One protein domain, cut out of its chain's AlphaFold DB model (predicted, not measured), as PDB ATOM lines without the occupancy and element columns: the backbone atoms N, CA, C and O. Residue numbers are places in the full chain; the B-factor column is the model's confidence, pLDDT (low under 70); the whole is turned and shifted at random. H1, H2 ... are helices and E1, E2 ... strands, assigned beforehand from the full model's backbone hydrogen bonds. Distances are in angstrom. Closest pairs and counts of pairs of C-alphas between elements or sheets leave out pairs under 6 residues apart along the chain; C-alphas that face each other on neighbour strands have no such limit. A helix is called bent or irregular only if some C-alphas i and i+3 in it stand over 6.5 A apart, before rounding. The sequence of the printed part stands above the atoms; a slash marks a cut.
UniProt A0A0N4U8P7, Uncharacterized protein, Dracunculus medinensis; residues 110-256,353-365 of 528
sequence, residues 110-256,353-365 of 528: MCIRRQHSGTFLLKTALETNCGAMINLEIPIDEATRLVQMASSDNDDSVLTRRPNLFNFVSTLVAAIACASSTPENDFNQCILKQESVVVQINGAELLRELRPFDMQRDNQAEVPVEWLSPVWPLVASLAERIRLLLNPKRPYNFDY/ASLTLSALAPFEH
ATOM      1  N   MET A 110     604.515 375.257 417.661       94.03
ATOM      2  CA  MET A 110     605.227 376.500 417.914       94.03
ATOM      3  C   MET A 110     606.298 376.264 418.982       94.03
ATOM      4  O   MET A 110     606.104 375.476 419.905       94.03
ATOM      5  N   CYS A 111     607.436 376.940 418.867       95.26
ATOM      6  CA  CYS A 111     608.482 376.960 419.884       95.26
ATOM      7  C   CYS A 111     609.045 378.370 420.023       95.26
ATOM      8  O   CYS A 111     609.175 379.089 419.034       95.26
ATOM      9  N   ILE A 112     609.394 378.748 421.249       94.74
ATOM     10  CA  ILE A 112     610.002 380.033 421.584       94.74
ATOM     11  C   ILE A 112     611.358 379.733 422.227       94.74
ATOM     12  O   ILE A 112     611.419 379.075 423.262       94.74
ATOM     13  N   ARG A 113     612.445 380.219 421.626       94.36
ATOM     14  CA  ARG A 113     613.820 380.063 422.116       94.36
ATOM     15  C   ARG A 113     614.400 381.430 422.447       94.36
ATOM     16  O   ARG A 113     614.307 382.349 421.640       94.36
ATOM     17  N   ARG A 114     615.025 381.583 423.613       94.12
ATOM     18  CA  ARG A 114     615.920 382.721 423.898       94.12
ATOM     19  C   ARG A 114     617.376 382.284 423.828       94.12
ATOM     20  O   ARG A 114     617.674 381.104 424.000       94.12
ATOM     21  N   GLN A 115     618.276 383.235 423.602       93.18
ATOM     22  CA  GLN A 115     619.701 382.961 423.751       93.18
ATOM     23  C   GLN A 115     620.037 382.729 425.227       93.18
ATOM     24  O   GLN A 115     619.468 383.372 426.118       93.18
ATOM     25  N   HIS A 116     620.987 381.840 425.479       93.09
ATOM     26  CA  HIS A 116     621.641 381.734 426.772       93.09
ATOM     27  C   HIS A 116     623.143 381.580 426.559       93.09
ATOM     28  O   HIS A 116     623.575 380.715 425.802       93.09
ATOM     29  N   SER A 117     623.934 382.407 427.247       90.11
ATOM     30  CA  SER A 117     625.396 382.437 427.114       90.11
ATOM     31  C   SER A 117     625.882 382.618 425.664       90.11
ATOM     32  O   SER A 117     626.892 382.048 425.278       90.11
ATOM     33  N   GLY A 118     625.160 383.407 424.859       88.13
ATOM     34  CA  GLY A 118     625.508 383.710 423.465       88.13
ATOM     35  C   GLY A 118     624.998 382.697 422.438       88.13
ATOM     36  O   GLY A 118     625.090 382.963 421.245       88.13
ATOM     37  N   THR A 119     624.405 381.580 422.868       89.78
ATOM     38  CA  THR A 119     623.984 380.490 421.976       89.78
ATOM     39  C   THR A 119     622.462 380.368 421.912       89.78
ATOM     40  O   THR A 119     621.774 380.433 422.937       89.78
ATOM     41  N   PHE A 120     621.928 380.125 420.713       93.59
ATOM     42  CA  PHE A 120     620.563 379.630 420.517       93.59
ATOM     43  C   PHE A 120     620.580 378.111 420.314       93.59
ATOM     44  O   PHE A 120     621.342 377.591 419.504       93.59
ATOM     45  N   LEU A 121     619.702 377.395 421.015       94.32
ATOM     46  CA  LEU A 121     619.493 375.961 420.796       94.32
ATOM     47  C   LEU A 121     618.482 375.777 419.661       94.32
ATOM     48  O   LEU A 121     617.281 375.984 419.849       94.32
ATOM     49  N   LEU A 122     618.992 375.479 418.468       94.12
ATOM     50  CA  LEU A 122     618.213 375.479 417.229       94.12
ATOM     51  C   LEU A 122     617.812 374.076 416.772       94.12
ATOM     52  O   LEU A 122     616.744 373.910 416.183       94.12
ATOM     53  N   LYS A 123     618.653 373.068 417.026       93.48
ATOM     54  CA  LYS A 123     618.513 371.728 416.429       93.48
ATOM     55  C   LYS A 123     617.234 371.035 416.884       93.48
ATOM     56  O   LYS A 123     616.604 370.336 416.106       93.48
ATOM     57  N   THR A 124     616.827 371.289 418.125       93.97
ATOM     58  CA  THR A 124     615.650 370.679 418.756       93.97
ATOM     59  C   THR A 124     614.439 371.617 418.828       93.97
ATOM     60  O   THR A 124     613.487 371.353 419.563       93.97
ATOM     61  N   ALA A 125     614.436 372.744 418.100       92.58
ATOM     62  CA  ALA A 125     613.399 373.774 418.233       92.58
ATOM     63  C   ALA A 125     611.972 373.247 417.988       92.58
ATOM     64  O   ALA A 125     611.075 373.559 418.761       92.58
ATOM     65  N   LEU A 126     611.751 372.409 416.971       92.27
ATOM     66  CA  LEU A 126     610.431 371.836 416.657       92.27
ATOM     67  C   LEU A 126     610.364 370.312 416.840       92.27
ATOM     68  O   LEU A 126     609.434 369.670 416.350       92.27
ATOM     69  N   GLU A 127     611.323 369.723 417.555       91.25
ATOM     70  CA  GLU A 127     611.332 368.285 417.829       91.25
ATOM     71  C   GLU A 127     610.404 367.928 418.997       91.25
ATOM     72  O   GLU A 127     610.516 368.457 420.102       91.25
ATOM     73  N   THR A 128     609.488 366.988 418.764       88.31
ATOM     74  CA  THR A 128     608.618 366.443 419.813       88.31
ATOM     75  C   THR A 128     609.178 365.145 420.370       88.31
ATOM     76  O   THR A 128     609.606 364.270 419.618       88.31
ATOM     77  N   ASN A 129     609.079 364.976 421.683       85.53
ATOM     78  CA  ASN A 129     609.539 363.775 422.372       85.53
ATOM     79  C   ASN A 129     608.579 362.588 422.197       85.53
ATOM     80  O   ASN A 129     607.368 362.762 422.035       85.53
ATOM     81  N   CYS A 130     609.110 361.367 422.302       81.01
ATOM     82  CA  CYS A 130     608.321 360.137 422.297       81.01
ATOM     83  C   CYS A 130     608.338 359.501 423.694       81.01
ATOM     84  O   CYS A 130     609.269 358.787 424.073       81.01
ATOM     85  N   GLY A 131     607.297 359.769 424.484       88.90
ATOM     86  CA  GLY A 131     607.202 359.266 425.854       88.90
ATOM     87  C   GLY A 131     608.335 359.799 426.736       88.90
ATOM     88  O   GLY A 131     608.481 361.006 426.890       88.90
ATOM     89  N   ALA A 132     609.121 358.898 427.329       93.19
ATOM     90  CA  ALA A 132     610.244 359.256 428.200       93.19
ATOM     91  C   ALA A 132     611.557 359.533 427.443       93.19
ATOM     92  O   ALA A 132     612.507 360.032 428.049       93.19
ATOM     93  N   MET A 133     611.626 359.201 426.149       95.37
ATOM     94  CA  MET A 133     612.815 359.425 425.331       95.37
ATOM     95  C   MET A 133     612.808 360.852 424.791       95.37
ATOM     96  O   MET A 133     611.851 361.261 424.127       95.37
ATOM     97  N   ILE A 134     613.880 361.591 425.074       94.66
ATOM     98  CA  ILE A 134     614.036 362.991 424.672       94.66
ATOM     99  C   ILE A 134     615.357 363.192 423.931       94.66
ATOM    100  O   ILE A 134     616.361 362.561 424.271       94.66
ATOM    101  N   ASN A 135     615.356 364.091 422.948       94.97
ATOM    102  CA  ASN A 135     616.571 364.593 422.313       94.97
ATOM    103  C   ASN A 135     616.998 365.857 423.055       94.97
ATOM    104  O   ASN A 135     616.346 366.897 422.975       94.97
ATOM    105  N   LEU A 136     618.062 365.748 423.841       95.84
ATOM    106  CA  LEU A 136     618.531 366.827 424.692       95.84
ATOM    107  C   LEU A 136     619.656 367.595 423.996       95.84
ATOM    108  O   LEU A 136     620.746 367.056 423.805       95.84
ATOM    109  N   GLU A 137     619.393 368.852 423.651       96.08
ATOM    110  CA  GLU A 137     620.390 369.778 423.112       96.08
ATOM    111  C   GLU A 137     621.082 370.563 424.235       96.08
ATOM    112  O   GLU A 137     620.423 371.108 425.126       96.08
ATOM    113  N   ILE A 138     622.415 370.613 424.207       95.38
ATOM    114  CA  ILE A 138     623.251 371.275 425.220       95.38
ATOM    115  C   ILE A 138     624.359 372.067 424.516       95.38
ATOM    116  O   ILE A 138     624.995 371.505 423.619       95.38
ATOM    117  N   PRO A 139     624.641 373.324 424.916       94.31
ATOM    118  CA  PRO A 139     625.810 374.054 424.431       94.31
ATOM    119  C   PRO A 139     627.103 373.270 424.681       94.31
ATOM    120  O   PRO A 139     627.301 372.727 425.770       94.31
ATOM    121  N   ILE A 140     628.004 373.224 423.702       92.89
ATOM    122  CA  ILE A 140     629.219 372.404 423.784       92.89
ATOM    123  C   ILE A 140     630.098 372.788 424.986       92.89
ATOM    124  O   ILE A 140     630.602 371.908 425.677       92.89
ATOM    125  N   ASP A 141     630.183 374.077 425.323       92.67
ATOM    126  CA  ASP A 141     630.933 374.575 426.486       92.67
ATOM    127  C   ASP A 141     630.334 374.122 427.824       92.67
ATOM    128  O   ASP A 141     631.040 373.909 428.811       92.67
ATOM    129  N   GLU A 142     629.012 373.977 427.896       94.61
ATOM    130  CA  GLU A 142     628.346 373.439 429.082       94.61
ATOM    131  C   GLU A 142     628.550 371.925 429.185       94.61
ATOM    132  O   GLU A 142     628.882 371.424 430.260       94.61
ATOM    133  N   ALA A 143     628.423 371.208 428.064       94.87
ATOM    134  CA  ALA A 143     628.670 369.773 427.995       94.87
ATOM    135  C   ALA A 143     630.118 369.429 428.391       94.87
ATOM    136  O   ALA A 143     630.336 368.549 429.225       94.87
ATOM    137  N   THR A 144     631.103 370.162 427.863       94.50
ATOM    138  CA  THR A 144     632.524 369.988 428.192       94.50
ATOM    139  C   THR A 144     632.797 370.278 429.666       94.50
ATOM    140  O   THR A 144     633.481 369.488 430.317       94.50
ATOM    141  N   ARG A 145     632.222 371.349 430.234       93.64
ATOM    142  CA  ARG A 145     632.349 371.632 431.675       93.64
ATOM    143  C   ARG A 145     631.753 370.516 432.527       93.64
ATOM    144  O   ARG A 145     632.392 370.094 433.486       93.64
ATOM    145  N   LEU A 146     630.580 369.992 432.165       92.98
ATOM    146  CA  LEU A 146     629.964 368.886 432.899       92.98
ATOM    147  C   LEU A 146     630.872 367.653 432.894       92.98
ATOM    148  O   LEU A 146     631.120 367.092 433.954       92.98
ATOM    149  N   VAL A 147     631.425 367.278 431.738       92.94
ATOM    150  CA  VAL A 147     632.373 366.158 431.614       92.94
ATOM    151  C   VAL A 147     633.633 366.380 432.458       92.94
ATOM    152  O   VAL A 147     634.048 365.478 433.185       92.94
ATOM    153  N   GLN A 148     634.233 367.572 432.393       91.47
ATOM    154  CA  GLN A 148     635.454 367.900 433.139       91.47
ATOM    155  C   GLN A 148     635.242 367.817 434.652       91.47
ATOM    156  O   GLN A 148     636.050 367.218 435.358       91.47
ATOM    157  N   MET A 149     634.144 368.387 435.149       87.87
ATOM    158  CA  MET A 149     633.833 368.400 436.579       87.87
ATOM    159  C   MET A 149     633.455 367.012 437.085       87.87
ATOM    160  O   MET A 149     633.896 366.602 438.154       87.87
ATOM    161  N   ALA A 150     632.707 366.260 436.278       82.01
ATOM    162  CA  ALA A 150     632.323 364.891 436.576       82.01
ATOM    163  C   ALA A 150     633.522 363.919 436.588       82.01
ATOM    164  O   ALA A 150     633.470 362.915 437.284       82.01
ATOM    165  N   SER A 151     634.600 364.228 435.856       79.22
ATOM    166  CA  SER A 151     635.838 363.425 435.826       79.22
ATOM    167  C   SER A 151     636.868 363.835 436.882       79.22
ATOM    168  O   SER A 151     637.940 363.238 436.953       79.22
ATOM    169  N   SER A 152     636.606 364.895 437.651       74.94
ATOM    170  CA  SER A 152     637.545 365.355 438.670       74.94
ATOM    171  C   SER A 152     637.416 364.508 439.942       74.94
ATOM    172  O   SER A 152     636.333 364.421 440.517       74.94
ATOM    173  N   ASP A 153     638.533 363.925 440.403       54.09
ATOM    174  CA  ASP A 153     638.608 362.985 441.547       54.09
ATOM    175  C   ASP A 153     637.926 363.488 442.838       54.09
ATOM    176  O   ASP A 153     637.560 362.705 443.713       54.09
ATOM    177  N   ASN A 154     637.743 364.803 442.984       56.47
ATOM    178  CA  ASN A 154     637.187 365.408 444.193       56.47
ATOM    179  C   ASN A 154     635.652 365.335 444.289       56.47
ATOM    180  O   ASN A 154     635.121 365.499 445.386       56.47
ATOM    181  N   ASP A 155     634.939 365.083 443.185       58.70
ATOM    182  CA  ASP A 155     633.466 365.040 443.133       58.70
ATOM    183  C   ASP A 155     632.920 363.658 442.721       58.70
ATOM    184  O   ASP A 155     631.731 363.507 442.428       58.70
ATOM    185  N   ASP A 156     633.746 362.608 442.791       58.67
ATOM    186  CA  ASP A 156     633.383 361.226 442.431       58.67
ATOM    187  C   ASP A 156     632.112 360.729 443.154       58.67
ATOM    188  O   ASP A 156     631.347 359.899 442.652       58.67
ATOM    189  N   SER A 157     631.810 361.306 444.324       67.15
ATOM    190  CA  SER A 157     630.582 361.048 445.088       67.15
ATOM    191  C   SER A 157     629.285 361.288 444.298       67.15
ATOM    192  O   SER A 157     628.255 360.666 444.578       67.15
ATOM    193  N   VAL A 158     629.325 362.174 443.300       76.18
ATOM    194  CA  VAL A 158     628.160 362.585 442.520       76.18
ATOM    195  C   VAL A 158     627.786 361.523 441.497       76.18
ATOM    196  O   VAL A 158     626.619 361.119 441.451       76.18
ATOM    197  N   LEU A 159     628.766 361.074 440.707       78.83
ATOM    198  CA  LEU A 159     628.574 360.081 439.650       78.83
ATOM    199  C   LEU A 159     628.413 358.669 440.205       78.83
ATOM    200  O   LEU A 159     627.553 357.923 439.740       78.83
ATOM    201  N   THR A 160     629.201 358.300 441.219       78.21
ATOM    202  CA  THR A 160     629.211 356.936 441.782       78.21
ATOM    203  C   THR A 160     627.837 356.474 442.271       78.21
ATOM    204  O   THR A 160     627.529 355.284 442.237       78.21
ATOM    205  N   ARG A 161     626.980 357.409 442.694       83.75
ATOM    206  CA  ARG A 161     625.625 357.129 443.194       83.75
ATOM    207  C   ARG A 161     624.531 357.257 442.124       83.75
ATOM    208  O   ARG A 161     623.362 357.062 442.450       83.75
ATOM    209  N   ARG A 162     624.881 357.614 440.882       90.83
ATOM    210  CA  ARG A 162     623.947 358.005 439.810       90.83
ATOM    211  C   ARG A 162     624.295 357.320 438.480       90.83
ATOM    212  O   ARG A 162     624.956 357.923 437.630       90.83
ATOM    213  N   PRO A 163     623.895 356.051 438.288       92.80
ATOM    214  CA  PRO A 163     624.269 355.283 437.101       92.80
ATOM    215  C   PRO A 163     623.739 355.878 435.789       92.80
ATOM    216  O   PRO A 163     624.441 355.823 434.780       92.80
ATOM    217  N   ASN A 164     622.542 356.474 435.770       94.87
ATOM    218  CA  ASN A 164     622.033 357.126 434.561       94.87
ATOM    219  C   ASN A 164     622.817 358.404 434.245       94.87
ATOM    220  O   ASN A 164     623.109 358.653 433.075       94.87
ATOM    221  N   LEU A 165     623.210 359.183 435.261       93.82
ATOM    222  CA  LEU A 165     624.082 360.347 435.058       93.82
ATOM    223  C   LEU A 165     625.467 359.932 434.548       93.82
ATOM    224  O   LEU A 165     625.978 360.545 433.614       93.82
ATOM    225  N   PHE A 166     626.052 358.872 435.104       92.12
ATOM    226  CA  PHE A 166     627.330 358.327 434.639       92.12
ATOM    227  C   PHE A 166     627.272 357.894 433.163       92.12
ATOM    228  O   PHE A 166     628.138 358.257 432.360       92.12
ATOM    229  N   ASN A 167     626.218 357.167 432.780       93.57
ATOM    230  CA  ASN A 167     625.998 356.758 431.392       93.57
ATOM    231  C   ASN A 167     625.830 357.971 430.471       93.57
ATOM    232  O   ASN A 167     626.435 358.021 429.402       93.57
ATOM    233  N   PHE A 168     625.065 358.975 430.908       95.29
ATOM    234  CA  PHE A 168     624.872 360.213 430.164       95.29
ATOM    235  C   PHE A 168     626.185 360.973 429.933       95.29
ATOM    236  O   PHE A 168     626.468 361.361 428.802       95.29
ATOM    237  N   VAL A 169     627.018 361.130 430.967       93.85
ATOM    238  CA  VAL A 169     628.347 361.759 430.848       93.85
ATOM    239  C   VAL A 169     629.230 360.985 429.865       93.85
ATOM    240  O   VAL A 169     629.878 361.594 429.016       93.85
ATOM    241  N   SER A 170     629.193 359.651 429.895       92.66
ATOM    242  CA  SER A 170     629.923 358.813 428.932       92.66
ATOM    243  C   SER A 170     629.448 359.037 427.489       92.66
ATOM    244  O   SER A 170     630.262 359.134 426.570       92.66
ATOM    245  N   THR A 171     628.135 359.171 427.269       95.05
ATOM    246  CA  THR A 171     627.581 359.510 425.949       95.05
ATOM    247  C   THR A 171     627.959 360.927 425.514       95.05
ATOM    248  O   THR A 171     628.266 361.137 424.340       95.05
ATOM    249  N   LEU A 172     627.998 361.891 426.440       94.68
ATOM    250  CA  LEU A 172     628.437 363.257 426.149       94.68
ATOM    251  C   LEU A 172     629.891 363.308 425.679       94.68
ATOM    252  O   LEU A 172     630.168 364.012 424.714       94.68
ATOM    253  N   VAL A 173     630.803 362.544 426.292       94.69
ATOM    254  CA  VAL A 173     632.208 362.462 425.843       94.69
ATOM    255  C   VAL A 173     632.284 362.068 424.366       94.69
ATOM    256  O   VAL A 173     632.978 362.720 423.586       94.69
ATOM    257  N   ALA A 174     631.527 361.042 423.961       93.39
ATOM    258  CA  ALA A 174     631.467 360.612 422.566       93.39
ATOM    259  C   ALA A 174     630.851 361.689 421.653       93.39
ATOM    260  O   ALA A 174     631.384 361.961 420.578       93.39
ATOM    261  N   ALA A 175     629.768 362.342 422.087       92.99
ATOM    262  CA  ALA A 175     629.107 363.397 421.316       92.99
ATOM    263  C   ALA A 175     630.010 364.626 421.098       92.99
ATOM    264  O   ALA A 175     630.068 365.154 419.989       92.99
ATOM    265  N   ILE A 176     630.757 365.049 422.126       93.07
ATOM    266  CA  ILE A 176     631.717 366.162 422.053       93.07
ATOM    267  C   ILE A 176     632.878 365.813 421.114       93.07
ATOM    268  O   ILE A 176     633.284 366.649 420.302       93.07
ATOM    269  N   ALA A 177     633.396 364.581 421.181       91.07
ATOM    270  CA  ALA A 177     634.463 364.122 420.292       91.07
ATOM    271  C   ALA A 177     634.026 364.155 418.816       91.07
ATOM    272  O   ALA A 177     634.752 364.687 417.978       91.07
ATOM    273  N   CYS A 178     632.815 363.675 418.509       86.60
ATOM    274  CA  CYS A 178     632.237 363.751 417.164       86.60
ATOM    275  C   CYS A 178     631.996 365.200 416.705       86.60
ATOM    276  O   CYS A 178     632.243 365.532 415.552       86.60
ATOM    277  N   ALA A 179     631.539 366.078 417.601       83.41
ATOM    278  CA  ALA A 179     631.322 367.494 417.300       83.41
ATOM    279  C   ALA A 179     632.629 368.263 417.031       83.41
ATOM    280  O   ALA A 179     632.620 369.263 416.315       83.41
ATOM    281  N   SER A 180     633.743 367.794 417.599       77.11
ATOM    282  CA  SER A 180     635.071 368.402 417.454       77.11
ATOM    283  C   SER A 180     635.885 367.813 416.297       77.11
ATOM    284  O   SER A 180     636.880 368.412 415.890       77.11
ATOM    285  N   SER A 181     635.506 366.641 415.772       68.86
ATOM    286  CA  SER A 181     636.237 365.997 414.682       68.86
ATOM    287  C   SER A 181     636.048 366.759 413.373       68.86
ATOM    288  O   SER A 181     634.940 366.863 412.848       68.86
ATOM    289  N   THR A 182     637.146 367.275 412.826       55.53
ATOM    290  CA  THR A 182     637.193 367.840 411.479       55.53
ATOM    291  C   THR A 182     637.187 366.705 410.455       55.53
ATOM    292  O   THR A 182     638.074 365.850 410.525       55.53
ATOM    293  N   PRO A 183     636.268 366.664 409.477       54.56
ATOM    294  CA  PRO A 183     636.444 365.777 408.334       54.56
ATOM    295  C   PRO A 183     637.705 366.207 407.563       54.56
ATOM    296  O   PRO A 183     637.766 367.301 407.008       54.56
ATOM    297  N   GLU A 184     638.733 365.353 407.549       47.22
ATOM    298  CA  GLU A 184     640.075 365.656 407.016       47.22
ATOM    299  C   GLU A 184     640.146 365.832 405.481       47.22
ATOM    300  O   GLU A 184     641.220 366.106 404.959       47.22
ATOM    301  N   ASN A 185     639.038 365.715 404.737       46.94
ATOM    302  CA  ASN A 185     639.083 365.529 403.278       46.94
ATOM    303  C   ASN A 185     638.217 366.469 402.428       46.94
ATOM    304  O   ASN A 185     638.050 366.189 401.244       46.94
ATOM    305  N   ASP A 186     637.704 367.579 402.967       43.37
ATOM    306  CA  ASP A 186     636.918 368.517 402.156       43.37
ATOM    307  C   ASP A 186     637.574 369.899 402.069       43.37
ATOM    308  O   ASP A 186     637.809 370.563 403.078       43.37
ATOM    309  N   PHE A 187     637.881 370.324 400.840       45.80
ATOM    310  CA  PHE A 187     638.524 371.605 400.516       45.80
ATOM    311  C   PHE A 187     637.609 372.811 400.832       45.80
ATOM    312  O   PHE A 187     638.068 373.950 400.844       45.80
ATOM    313  N   ASN A 188     636.340 372.558 401.182       44.72
ATOM    314  CA  ASN A 188     635.351 373.527 401.673       44.72
ATOM    315  C   ASN A 188     635.469 373.791 403.190       44.72
ATOM    316  O   ASN A 188     634.486 373.940 403.916       44.72
ATOM    317  N   GLN A 189     636.712 373.849 403.665       42.76
ATOM    318  CA  GLN A 189     637.138 373.796 405.059       42.76
ATOM    319  C   GLN A 189     636.883 375.114 405.827       42.76
ATOM    320  O   GLN A 189     637.811 375.780 406.275       42.76
ATOM    321  N   CYS A 190     635.617 375.489 406.030       45.83
ATOM    322  CA  CYS A 190     635.215 376.263 407.208       45.83
ATOM    323  C   CYS A 190     634.769 375.259 408.270       45.83
ATOM    324  O   CYS A 190     633.752 374.590 408.115       45.83
ATOM    325  N   ILE A 191     635.587 375.103 409.310       50.46
ATOM    326  CA  ILE A 191     635.364 374.213 410.454       50.46
ATOM    327  C   ILE A 191     633.931 374.425 410.959       50.46
ATOM    328  O   ILE A 191     633.661 375.449 411.573       50.46
ATOM    329  N   LEU A 192     633.013 373.481 410.726       56.22
ATOM    330  CA  LEU A 192     631.679 373.509 411.330       56.22
ATOM    331  C   LEU A 192     631.822 373.231 412.831       56.22
ATOM    332  O   LEU A 192     631.526 372.128 413.293       56.22
ATOM    333  N   LYS A 193     632.324 374.210 413.592       62.99
ATOM    334  CA  LYS A 193     632.319 374.156 415.050       62.99
ATOM    335  C   LYS A 193     630.862 374.068 415.474       62.99
ATOM    336  O   LYS A 193     630.087 374.994 415.276       62.99
ATOM    337  N   GLN A 194     630.475 372.917 416.003       75.63
ATOM    338  CA  GLN A 194     629.131 372.728 416.516       75.63
ATOM    339  C   GLN A 194     629.022 373.461 417.857       75.63
ATOM    340  O   GLN A 194     629.666 373.068 418.824       75.63
ATOM    341  N   GLU A 195     628.185 374.492 417.931       85.25
ATOM    342  CA  GLU A 195     627.907 375.206 419.188       85.25
ATOM    343  C   GLU A 195     627.120 374.374 420.207       85.25
ATOM    344  O   GLU A 195     627.135 374.665 421.403       85.25
ATOM    345  N   SER A 196     626.444 373.317 419.757       92.40
ATOM    346  CA  SER A 196     625.652 372.431 420.607       92.40
ATOM    347  C   SER A 196     625.819 370.962 420.227       92.40
ATOM    348  O   SER A 196     626.041 370.617 419.062       92.40
ATOM    349  N   VAL A 197     625.650 370.077 421.206       93.96
ATOM    350  CA  VAL A 197     625.519 368.627 421.014       93.96
ATOM    351  C   VAL A 197     624.086 368.199 421.309       93.96
ATOM    352  O   VAL A 197     623.443 368.762 422.192       93.96
ATOM    353  N   VAL A 198     623.587 367.199 420.581       94.47
ATOM    354  CA  VAL A 198     622.275 366.585 420.831       94.47
ATOM    355  C   VAL A 198     622.497 365.144 421.259       94.47
ATOM    356  O   VAL A 198     623.161 364.385 420.555       94.47
ATOM    357  N   VAL A 199     621.946 364.765 422.410       95.28
ATOM    358  CA  VAL A 199     622.035 363.400 422.938       95.28
ATOM    359  C   VAL A 199     620.639 362.870 423.226       95.28
ATOM    360  O   VAL A 199     619.856 363.505 423.931       95.28
ATOM    361  N   GLN A 200     620.328 361.686 422.701       95.01
ATOM    362  CA  GLN A 200     619.085 360.996 423.020       95.01
ATOM    363  C   GLN A 200     619.218 360.260 424.357       95.01
ATOM    364  O   GLN A 200     620.133 359.460 424.546       95.01
ATOM    365  N   ILE A 201     618.287 360.511 425.274       95.70
ATOM    366  CA  ILE A 201     618.298 359.936 426.624       95.70
ATOM    367  C   ILE A 201     616.904 359.493 427.063       95.70
ATOM    368  O   ILE A 201     615.896 360.030 426.601       95.70
ATOM    369  N   ASN A 202     616.843 358.572 428.028       96.65
ATOM    370  CA  ASN A 202     615.641 358.382 428.836       96.65
ATOM    371  C   ASN A 202     615.585 359.488 429.898       96.65
ATOM    372  O   ASN A 202     616.198 359.393 430.965       96.65
ATOM    373  N   GLY A 203     614.856 360.563 429.593       95.94
ATOM    374  CA  GLY A 203     614.778 361.736 430.457       95.94
ATOM    375  C   GLY A 203     614.178 361.415 431.826       95.94
ATOM    376  O   GLY A 203     614.636 361.942 432.834       95.94
ATOM    377  N   ALA A 204     613.177 360.533 431.894       94.95
ATOM    378  CA  ALA A 204     612.488 360.216 433.148       94.95
ATOM    379  C   ALA A 204     613.352 359.387 434.114       94.95
ATOM    380  O   ALA A 204     613.189 359.480 435.332       94.95
ATOM    381  N   GLU A 205     614.247 358.548 433.590       95.62
ATOM    382  CA  GLU A 205     615.255 357.835 434.383       95.62
ATOM    383  C   GLU A 205     616.330 358.778 434.896       95.62
ATOM    384  O   GLU A 205     616.562 358.822 436.104       95.62
ATOM    385  N   LEU A 206     616.911 359.583 434.005       96.10
ATOM    386  CA  LEU A 206     617.963 360.516 434.381       96.10
ATOM    387  C   LEU A 206     617.457 361.553 435.393       96.10
ATOM    388  O   LEU A 206     618.069 361.722 436.441       96.10
ATOM    389  N   LEU A 207     616.297 362.177 435.153       94.72
ATOM    390  CA  LEU A 207     615.740 363.211 436.034       94.72
ATOM    391  C   LEU A 207     615.534 362.731 437.479       94.72
ATOM    392  O   LEU A 207     615.707 363.517 438.406       94.72
ATOM    393  N   ARG A 208     615.205 361.448 437.691       92.51
ATOM    394  CA  ARG A 208     615.052 360.872 439.041       92.51
ATOM    395  C   ARG A 208     616.353 360.877 439.844       92.51
ATOM    396  O   ARG A 208     616.292 360.898 441.071       92.51
ATOM    397  N   GLU A 209     617.499 360.846 439.171       92.69
ATOM    398  CA  GLU A 209     618.819 360.900 439.800       92.69
ATOM    399  C   GLU A 209     619.323 362.333 440.009       92.69
ATOM    400  O   GLU A 209     620.143 362.557 440.898       92.69
ATOM    401  N   LEU A 210     618.832 363.321 439.251       93.13
ATOM    402  CA  LEU A 210     619.295 364.719 439.306       93.13
ATOM    403  C   LEU A 210     618.660 365.526 440.447       93.13
ATOM    404  O   LEU A 210     618.208 366.657 440.268       93.13
ATOM    405  N   ARG A 211     618.635 364.932 441.636       89.67
ATOM    406  CA  ARG A 211     618.219 365.568 442.884       89.67
ATOM    407  C   ARG A 211     619.221 365.243 443.992       89.67
ATOM    408  O   ARG A 211     619.913 364.220 443.895       89.67
ATOM    409  N   PRO A 212     619.337 366.084 445.030       86.44
ATOM    410  CA  PRO A 212     620.132 365.748 446.205       86.44
ATOM    411  C   PRO A 212     619.604 364.474 446.865       86.44
ATOM    412  O   PRO A 212     618.405 364.199 446.829       86.44
ATOM    413  N   PHE A 213     620.476 363.690 447.490       80.63
ATOM    414  CA  PHE A 213     620.000 362.589 448.321       80.63
ATOM    415  C   PHE A 213     619.452 363.117 449.657       80.63
ATOM    416  O   PHE A 213     620.098 363.946 450.299       80.63
ATOM    417  N   ASP A 214     618.280 362.612 450.072       65.32
ATOM    418  CA  ASP A 214     617.624 362.956 451.342       65.32
ATOM    419  C   ASP A 214     618.614 362.845 452.518       65.32
ATOM    420  O   ASP A 214     619.046 361.749 452.890       65.32
ATOM    421  N   MET A 215     618.943 363.984 453.132       52.57
ATOM    422  CA  MET A 215     619.430 364.016 454.511       52.57
ATOM    423  C   MET A 215     618.251 363.624 455.410       52.57
ATOM    424  O   MET A 215     617.107 363.989 455.135       52.57
ATOM    425  N   GLN A 216     618.504 362.826 456.448       44.92
ATOM    426  CA  GLN A 216     617.476 362.353 457.378       44.92
ATOM    427  C   GLN A 216     616.534 363.498 457.792       44.92
ATOM    428  O   GLN A 216     616.990 364.590 458.118       44.92
ATOM    429  N   ARG A 217     615.218 363.235 457.739       42.46
ATOM    430  CA  ARG A 217     614.111 364.176 458.009       42.46
ATOM    431  C   ARG A 217     614.038 364.624 459.477       42.46
ATOM    432  O   ARG A 217     612.968 364.577 460.084       42.46
ATOM    433  N   ASP A 218     615.135 365.074 460.060       40.93
ATOM    434  CA  ASP A 218     615.130 365.693 461.378       40.93
ATOM    435  C   ASP A 218     614.692 367.150 461.251       40.93
ATOM    436  O   ASP A 218     615.516 368.038 461.346       40.93
ATOM    437  N   ASN A 219     613.390 367.380 461.007       45.80
ATOM    438  CA  ASN A 219     612.574 368.586 461.278       45.80
ATOM    439  C   ASN A 219     613.177 370.010 461.124       45.80
ATOM    440  O   ASN A 219     612.539 370.986 461.518       45.80
ATOM    441  N   GLN A 220     614.338 370.174 460.507       48.68
ATOM    442  CA  GLN A 220     615.007 371.431 460.234       48.68
ATOM    443  C   GLN A 220     615.197 371.493 458.728       48.68
ATOM    444  O   GLN A 220     615.723 370.579 458.096       48.68
ATOM    445  N   ALA A 221     614.647 372.545 458.127       58.25
ATOM    446  CA  ALA A 221     614.791 372.800 456.708       58.25
ATOM    447  C   ALA A 221     616.241 373.230 456.460       58.25
ATOM    448  O   ALA A 221     616.551 374.416 456.511       58.25
ATOM    449  N   GLU A 222     617.127 372.260 456.278       71.53
ATOM    450  CA  GLU A 222     618.527 372.494 455.955       71.53
ATOM    451  C   GLU A 222     618.747 372.463 454.441       71.53
ATOM    452  O   GLU A 222     618.041 371.787 453.687       71.53
ATOM    453  N   VAL A 223     619.729 373.240 453.993       79.33
ATOM    454  CA  VAL A 223     620.166 373.284 452.596       79.33
ATOM    455  C   VAL A 223     620.943 371.997 452.296       79.33
ATOM    456  O   VAL A 223     621.870 371.684 453.049       79.33
ATOM    457  N   PRO A 224     620.634 371.253 451.218       84.61
ATOM    458  CA  PRO A 224     621.344 370.017 450.907       84.61
ATOM    459  C   PRO A 224     622.856 370.228 450.755       84.61
ATOM    460  O   PRO A 224     623.294 371.095 450.004       84.61
ATOM    461  N   VAL A 225     623.669 369.395 451.413       83.47
ATOM    462  CA  VAL A 225     625.144 369.484 451.350       83.47
ATOM    463  C   VAL A 225     625.667 369.312 449.918       83.47
ATOM    464  O   VAL A 225     626.657 369.928 449.539       83.47
ATOM    465  N   GLU A 226     624.976 368.534 449.084       85.48
ATOM    466  CA  GLU A 226     625.353 368.345 447.677       85.48
ATOM    467  C   GLU A 226     625.266 369.644 446.860       85.48
ATOM    468  O   GLU A 226     626.033 369.827 445.922       85.48
ATOM    469  N   TRP A 227     624.428 370.606 447.263       87.02
ATOM    470  CA  TRP A 227     624.357 371.927 446.618       87.02
ATOM    471  C   TRP A 227     625.629 372.759 446.799       87.02
ATOM    472  O   TRP A 227     625.777 373.803 446.163       87.02
ATOM    473  N   LEU A 228     626.538 372.317 447.671       85.33
ATOM    474  CA  LEU A 228     627.840 372.937 447.875       85.33
ATOM    475  C   LEU A 228     628.875 372.482 446.838       85.33
ATOM    476  O   LEU A 228     629.913 373.133 446.712       85.33
ATOM    477  N   SER A 229     628.606 371.387 446.118       86.33
ATOM    478  CA  SER A 229     629.508 370.842 445.106       86.33
ATOM    479  C   SER A 229     629.566 371.755 443.870       86.33
ATOM    480  O   SER A 229     628.518 372.180 443.370       86.33
ATOM    481  N   PRO A 230     630.766 372.050 443.335       88.16
ATOM    482  CA  PRO A 230     630.946 372.814 442.103       88.16
ATOM    483  C   PRO A 230     630.151 372.295 440.901       88.16
ATOM    484  O   PRO A 230     629.772 373.105 440.060       88.16
ATOM    485  N   VAL A 231     629.877 370.987 440.798       89.17
ATOM    486  CA  VAL A 231     629.155 370.414 439.643       89.17
ATOM    487  C   VAL A 231     627.641 370.664 439.695       89.17
ATOM    488  O   VAL A 231     626.954 370.584 438.674       89.17
ATOM    489  N   TRP A 232     627.091 371.009 440.865       90.56
ATOM    490  CA  TRP A 232     625.641 371.110 441.063       90.56
ATOM    491  C   TRP A 232     624.898 372.145 440.209       90.56
ATOM    492  O   TRP A 232     623.781 371.839 439.794       90.56
ATOM    493  N   PRO A 233     625.453 373.330 439.888       92.61
ATOM    494  CA  PRO A 233     624.814 374.262 438.958       92.61
ATOM    495  C   PRO A 233     624.559 373.637 437.575       92.61
ATOM    496  O   PRO A 233     623.508 373.865 436.972       92.61
ATOM    497  N   LEU A 234     625.479 372.794 437.088       94.15
ATOM    498  CA  LEU A 234     625.330 372.081 435.812       94.15
ATOM    499  C   LEU A 234     624.300 370.951 435.927       94.15
ATOM    500  O   LEU A 234     623.458 370.792 435.048       94.15
ATOM    501  N   VAL A 235     624.306 370.212 437.041       93.88
ATOM    502  CA  VAL A 235     623.295 369.181 437.341       93.88
ATOM    503  C   VAL A 235     621.889 369.789 437.422       93.88
ATOM    504  O   VAL A 235     620.945 369.232 436.862       93.88
ATOM    505  N   ALA A 236     621.739 370.945 438.073       94.97
ATOM    506  CA  ALA A 236     620.468 371.656 438.184       94.97
ATOM    507  C   ALA A 236     619.980 372.169 436.819       94.97
ATOM    508  O   ALA A 236     618.805 372.005 436.485       94.97
ATOM    509  N   SER A 237     620.889 372.714 436.002       96.02
ATOM    510  CA  SER A 237     620.600 373.153 434.630       96.02
ATOM    511  C   SER A 237     620.138 371.990 433.748       96.02
ATOM    512  O   SER A 237     619.127 372.091 433.052       96.02
ATOM    513  N   LEU A 238     620.821 370.845 433.845       96.62
ATOM    514  CA  LEU A 238     620.447 369.606 433.169       96.62
ATOM    515  C   LEU A 238     619.052 369.126 433.598       96.62
ATOM    516  O   LEU A 238     618.208 368.834 432.749       96.62
ATOM    517  N   ALA A 239     618.788 369.090 434.907       95.95
ATOM    518  CA  ALA A 239     617.488 368.705 435.449       95.95
ATOM    519  C   ALA A 239     616.365 369.618 434.940       95.95
ATOM    520  O   ALA A 239     615.283 369.132 434.613       95.95
ATOM    521  N   GLU A 240     616.622 370.925 434.843       96.18
ATOM    522  CA  GLU A 240     615.663 371.891 434.314       96.18
ATOM    523  C   GLU A 240     615.302 371.605 432.857       96.18
ATOM    524  O   GLU A 240     614.118 371.454 432.551       96.18
ATOM    525  N   ARG A 241     616.289 371.435 431.968       95.98
ATOM    526  CA  ARG A 241     616.019 371.119 430.554       95.98
ATOM    527  C   ARG A 241     615.197 369.841 430.399       95.98
ATOM    528  O   ARG A 241     614.206 369.822 429.672       95.98
ATOM    529  N   ILE A 242     615.573 368.783 431.119       96.01
ATOM    530  CA  ILE A 242     614.878 367.493 431.055       96.01
ATOM    531  C   ILE A 242     613.432 367.628 431.551       96.01
ATOM    532  O   ILE A 242     612.511 367.119 430.914       96.01
ATOM    533  N   ARG A 243     613.208 368.348 432.658       94.25
ATOM    534  CA  ARG A 243     611.871 368.598 433.216       94.25
ATOM    535  C   ARG A 243     610.962 369.330 432.227       94.25
ATOM    536  O   ARG A 243     609.813 368.920 432.051       94.25
ATOM    537  N   LEU A 244     611.476 370.370 431.568       92.70
ATOM    538  CA  LEU A 244     610.747 371.137 430.550       92.70
ATOM    539  C   LEU A 244     610.360 370.269 429.349       92.70
ATOM    540  O   LEU A 244     609.231 370.351 428.872       92.70
ATOM    541  N   LEU A 245     611.276 369.418 428.884       93.63
ATOM    542  CA  LEU A 245     611.060 368.537 427.736       93.63
ATOM    543  C   LEU A 245     610.066 367.404 428.035       93.63
ATOM    544  O   LEU A 245     609.255 367.055 427.177       93.63
ATOM    545  N   LEU A 246     610.099 366.836 429.244       92.92
ATOM    546  CA  LEU A 246     609.187 365.760 429.641       92.92
ATOM    547  C   LEU A 246     607.762 366.251 429.915       92.92
ATOM    548  O   LEU A 246     606.806 365.518 429.665       92.92
ATOM    549  N   ASN A 247     607.602 367.456 430.470       89.63
ATOM    550  CA  ASN A 247     606.293 367.968 430.876       89.63
ATOM    551  C   ASN A 247     606.141 369.479 430.614       89.63
ATOM    552  O   ASN A 247     605.995 370.256 431.560       89.63
ATOM    553  N   PRO A 248     606.111 369.917 429.343       88.83
ATOM    554  CA  PRO A 248     606.117 371.341 428.999       88.83
ATOM    555  C   PRO A 248     604.887 372.107 429.493       88.83
ATOM    556  O   PRO A 248     604.974 373.288 429.813       88.83
ATOM    557  N   LYS A 249     603.732 371.440 429.620       86.33
ATOM    558  CA  LYS A 249     602.492 372.079 430.092       86.33
ATOM    559  C   LYS A 249     602.484 372.320 431.606       86.33
ATOM    560  O   LYS A 249     601.742 373.179 432.075       86.33
ATOM    561  N   ARG A 250     603.225 371.521 432.387       87.70
ATOM    562  CA  ARG A 250     603.242 371.576 433.863       87.70
ATOM    563  C   ARG A 250     604.605 371.171 434.446       87.70
ATOM    564  O   ARG A 250     604.649 370.255 435.270       87.70
ATOM    565  N   PRO A 251     605.708 371.845 434.085       88.60
ATOM    566  CA  PRO A 251     607.057 371.370 434.406       88.60
ATOM    567  C   PRO A 251     607.295 371.226 435.913       88.60
ATOM    568  O   PRO A 251     607.898 370.253 436.350       88.60
ATOM    569  N   TYR A 252     606.761 372.140 436.720       87.56
ATOM    570  CA  TYR A 252     607.019 372.197 438.164       87.56
ATOM    571  C   TYR A 252     605.929 371.549 439.033       87.56
ATOM    572  O   TYR A 252     606.018 371.595 440.253       87.56
ATOM    573  N   ASN A 253     604.890 370.966 438.417       74.11
ATOM    574  CA  ASN A 253     603.768 370.311 439.105       74.11
ATOM    575  C   ASN A 253     603.162 371.119 440.276       74.11
ATOM    576  O   ASN A 253     602.843 370.564 441.325       74.11
ATOM    577  N   PHE A 254     603.016 372.436 440.123       69.40
ATOM    578  CA  PHE A 254     602.447 373.242 441.194       69.40
ATOM    579  C   PHE A 254     600.959 372.938 441.405       69.40
ATOM    580  O   PHE A 254     600.153 373.024 440.472       69.40
ATOM    581  N   ASP A 255     600.576 372.676 442.653       62.53
ATOM    582  CA  ASP A 255     599.182 372.767 443.068       62.53
ATOM    583  C   ASP A 255     598.780 374.248 443.089       62.53
ATOM    584  O   ASP A 255     599.293 375.032 443.884       62.53
ATOM    585  N   TYR A 256     597.823 374.633 442.237       58.95
ATOM    586  CA  TYR A 256     597.292 376.005 442.097       58.95
ATOM    587  C   TYR A 256     596.504 376.506 443.327       58.95
ATOM    588  O   TYR A 256     595.667 377.418 443.236       58.95
ATOM    589  N   ALA A 353     616.638 382.244 434.572       95.30
ATOM    590  CA  ALA A 353     615.479 382.199 433.679       95.30
ATOM    591  C   ALA A 353     615.876 382.172 432.193       95.30
ATOM    592  O   ALA A 353     615.189 381.546 431.389       95.30
ATOM    593  N   SER A 354     616.999 382.797 431.815       93.94
ATOM    594  CA  SER A 354     617.511 382.755 430.438       93.94
ATOM    595  C   SER A 354     617.856 381.336 429.976       93.94
ATOM    596  O   SER A 354     617.583 381.000 428.826       93.94
ATOM    597  N   LEU A 355     618.375 380.481 430.868       96.02
ATOM    598  CA  LEU A 355     618.646 379.073 430.566       96.02
ATOM    599  C   LEU A 355     617.344 378.293 430.388       96.02
ATOM    600  O   LEU A 355     617.192 377.549 429.423       96.02
ATOM    601  N   THR A 356     616.378 378.488 431.287       96.55
ATOM    602  CA  THR A 356     615.056 377.859 431.169       96.55
ATOM    603  C   THR A 356     614.382 378.242 429.844       96.55
ATOM    604  O   THR A 356     613.885 377.375 429.128       96.55
ATOM    605  N   LEU A 357     614.408 379.530 429.481       95.00
ATOM    606  CA  LEU A 357     613.795 380.058 428.257       95.00
ATOM    607  C   LEU A 357     614.559 379.682 426.972       95.00
ATOM    608  O   LEU A 357     613.976 379.728 425.889       95.00
ATOM    609  N   SER A 358     615.835 379.292 427.051       94.95
ATOM    610  CA  SER A 358     616.563 378.754 425.892       94.95
ATOM    611  C   SER A 358     616.183 377.306 425.580       94.95
ATOM    612  O   SER A 358     616.300 376.859 424.440       94.95
ATOM    613  N   ALA A 359     615.666 376.574 426.570       94.23
ATOM    614  CA  ALA A 359     615.421 375.138 426.501       94.23
ATOM    615  C   ALA A 359     613.932 374.732 426.412       94.23
ATOM    616  O   ALA A 359     613.637 373.539 426.484       94.23
ATOM    617  N   LEU A 360     612.998 375.670 426.198       94.76
ATOM    618  CA  LEU A 360     611.558 375.374 426.108       94.76
ATOM    619  C   LEU A 360     611.218 374.352 425.011       94.76
ATOM    620  O   LEU A 360     611.666 374.470 423.874       94.76
ATOM    621  N   ALA A 361     610.384 373.364 425.336       93.20
ATOM    622  CA  ALA A 361     609.899 372.404 424.348       93.20
ATOM    623  C   ALA A 361     608.916 373.066 423.360       93.20
ATOM    624  O   ALA A 361     608.225 374.020 423.740       93.20
ATOM    625  N   PRO A 362     608.780 372.551 422.126       93.84
ATOM    626  CA  PRO A 362     607.672 372.943 421.266       93.84
ATOM    627  C   PRO A 362     606.324 372.540 421.879       93.84
ATOM    628  O   PRO A 362     606.208 371.530 422.581       93.84
ATOM    629  N   PHE A 363     605.285 373.307 421.571       92.03
ATOM    630  CA  PHE A 363     603.905 373.049 421.970       92.03
ATOM    631  C   PHE A 363     602.965 373.124 420.764       92.03
ATOM    632  O   PHE A 363     603.278 373.729 419.738       92.03
ATOM    633  N   GLU A 364     601.803 372.481 420.869       91.24
ATOM    634  CA  GLU A 364     600.761 372.567 419.844       91.24
ATOM    635  C   GLU A 364     599.964 373.858 420.018       91.24
ATOM    636  O   GLU A 364     599.345 374.061 421.057       91.24
ATOM    637  N   HIS A 365     599.945 374.713 418.995       89.50
ATOM    638  CA  HIS A 365     599.287 376.024 419.079       89.50
ATOM    639  C   HIS A 365     597.773 375.978 418.791       89.50
ATOM    640  O   HIS A 365     597.095 376.990 418.928       89.50
TER     641      HIS A 365
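Overview. This is residues 110 to 256 and 353 to 365 of the 528 residues of an uncharacterized protein of Dracunculus medinensis (UniProt A0A0N4U8P7). A two-stranded antiparallel ribbon, E2 and E3, has helices packed along it: H3 beside E3, H6 over E2, and H4 between H6 and the first turn of H3. E1 and H7 pair up at one side of this body, and two loops stick out at opposite ends of the longest axis, residues 184 to 189 and residues 216 to 222. The printed part has 160 residues, with seven named helices and three named strands in the order E1 E2 H1 H2 H3 E3 H4 H5 H6 H7; its class is mixed, helices and strands. It is compact, with a radius of gyration of the C-alphas of 17.2 A and spans of 66 by 46 by 27 A.

Arrangement. E1, residues 110 to 114, pairs with no named strand; its closest C-alpha pair with H7, residues 353 to 358, is Arg 114 and Ser 358, 4.5 A. E2, residues 133 to 139, and E3, residues 196 to 202, are antiparallel neighbours at 154 degrees, with N 136 and O 199 within hydrogen-bond range at 2.9 A. H1, residues 140 to 150, touches residues 169 to 176 of H3, residues 163 to 180, at a steep tilt of 44 degrees, opposite ways; the C-alphas of Val 147 and Val 169 are closest, 6.0 A. H2, residues 153 to 160, touches H1 only at the corner, closest at C-alphas 150 and 159, 6.8 A. H3 is the hub; its closest C-alpha pair with E3 is Ala 175 and Val 197, 6.3 A. H4, residues 203 to 209, touches H6, residues 232 to 246, at a shallow tilt of 34.6 degrees, only just short of steep, with C-alphas 203 and 242 closest, 5.8 A. H5, residues 225 to 228, is close to but not clearly touching H6, with C-alphas 226 and 232 closest, 7.2 A. H6 and H7 only just touch, with 3 pairs of C-alphas within 8 A, the closest being 240 and 356, 6.8 A. In H1, H3, H6 and H7 every O i to N i+4 pair is within hydrogen-bond range; H2 has 1 of 4 and H4 1 of 3, beside O i to N i+3 counts of 2 of 5 and 3 of 4, and H5 is too short for an i+4 pair.

Along the chain. E1 begins at C-alpha 110, (605.227, 376.500, 417.914). E2 spans 19.6 A, H1 15.2 A, H3 26.0 A, E3 19.1 A and H6 20.7 A. H2 is irregular: C-alphas 154 and 157 are 8.0 A apart. H7 ends at C-alpha 358, (616.563, 378.754, 425.892).

Size, cuts and confidence. The C-alphas of Phe 187 and Asn 219 are the farthest apart, 66.1 A. Residues 257 to 352 are not printed, and C-alphas 256 and 353 are 21.0 A apart across the cut. E1 to E2, H3 to E3 and H4 to H5 are long links. Mean pLDDT of the printed part is 84.2; residues 153 to 157, 181 to 193, 214 to 221 and 254 to 256 are under 70.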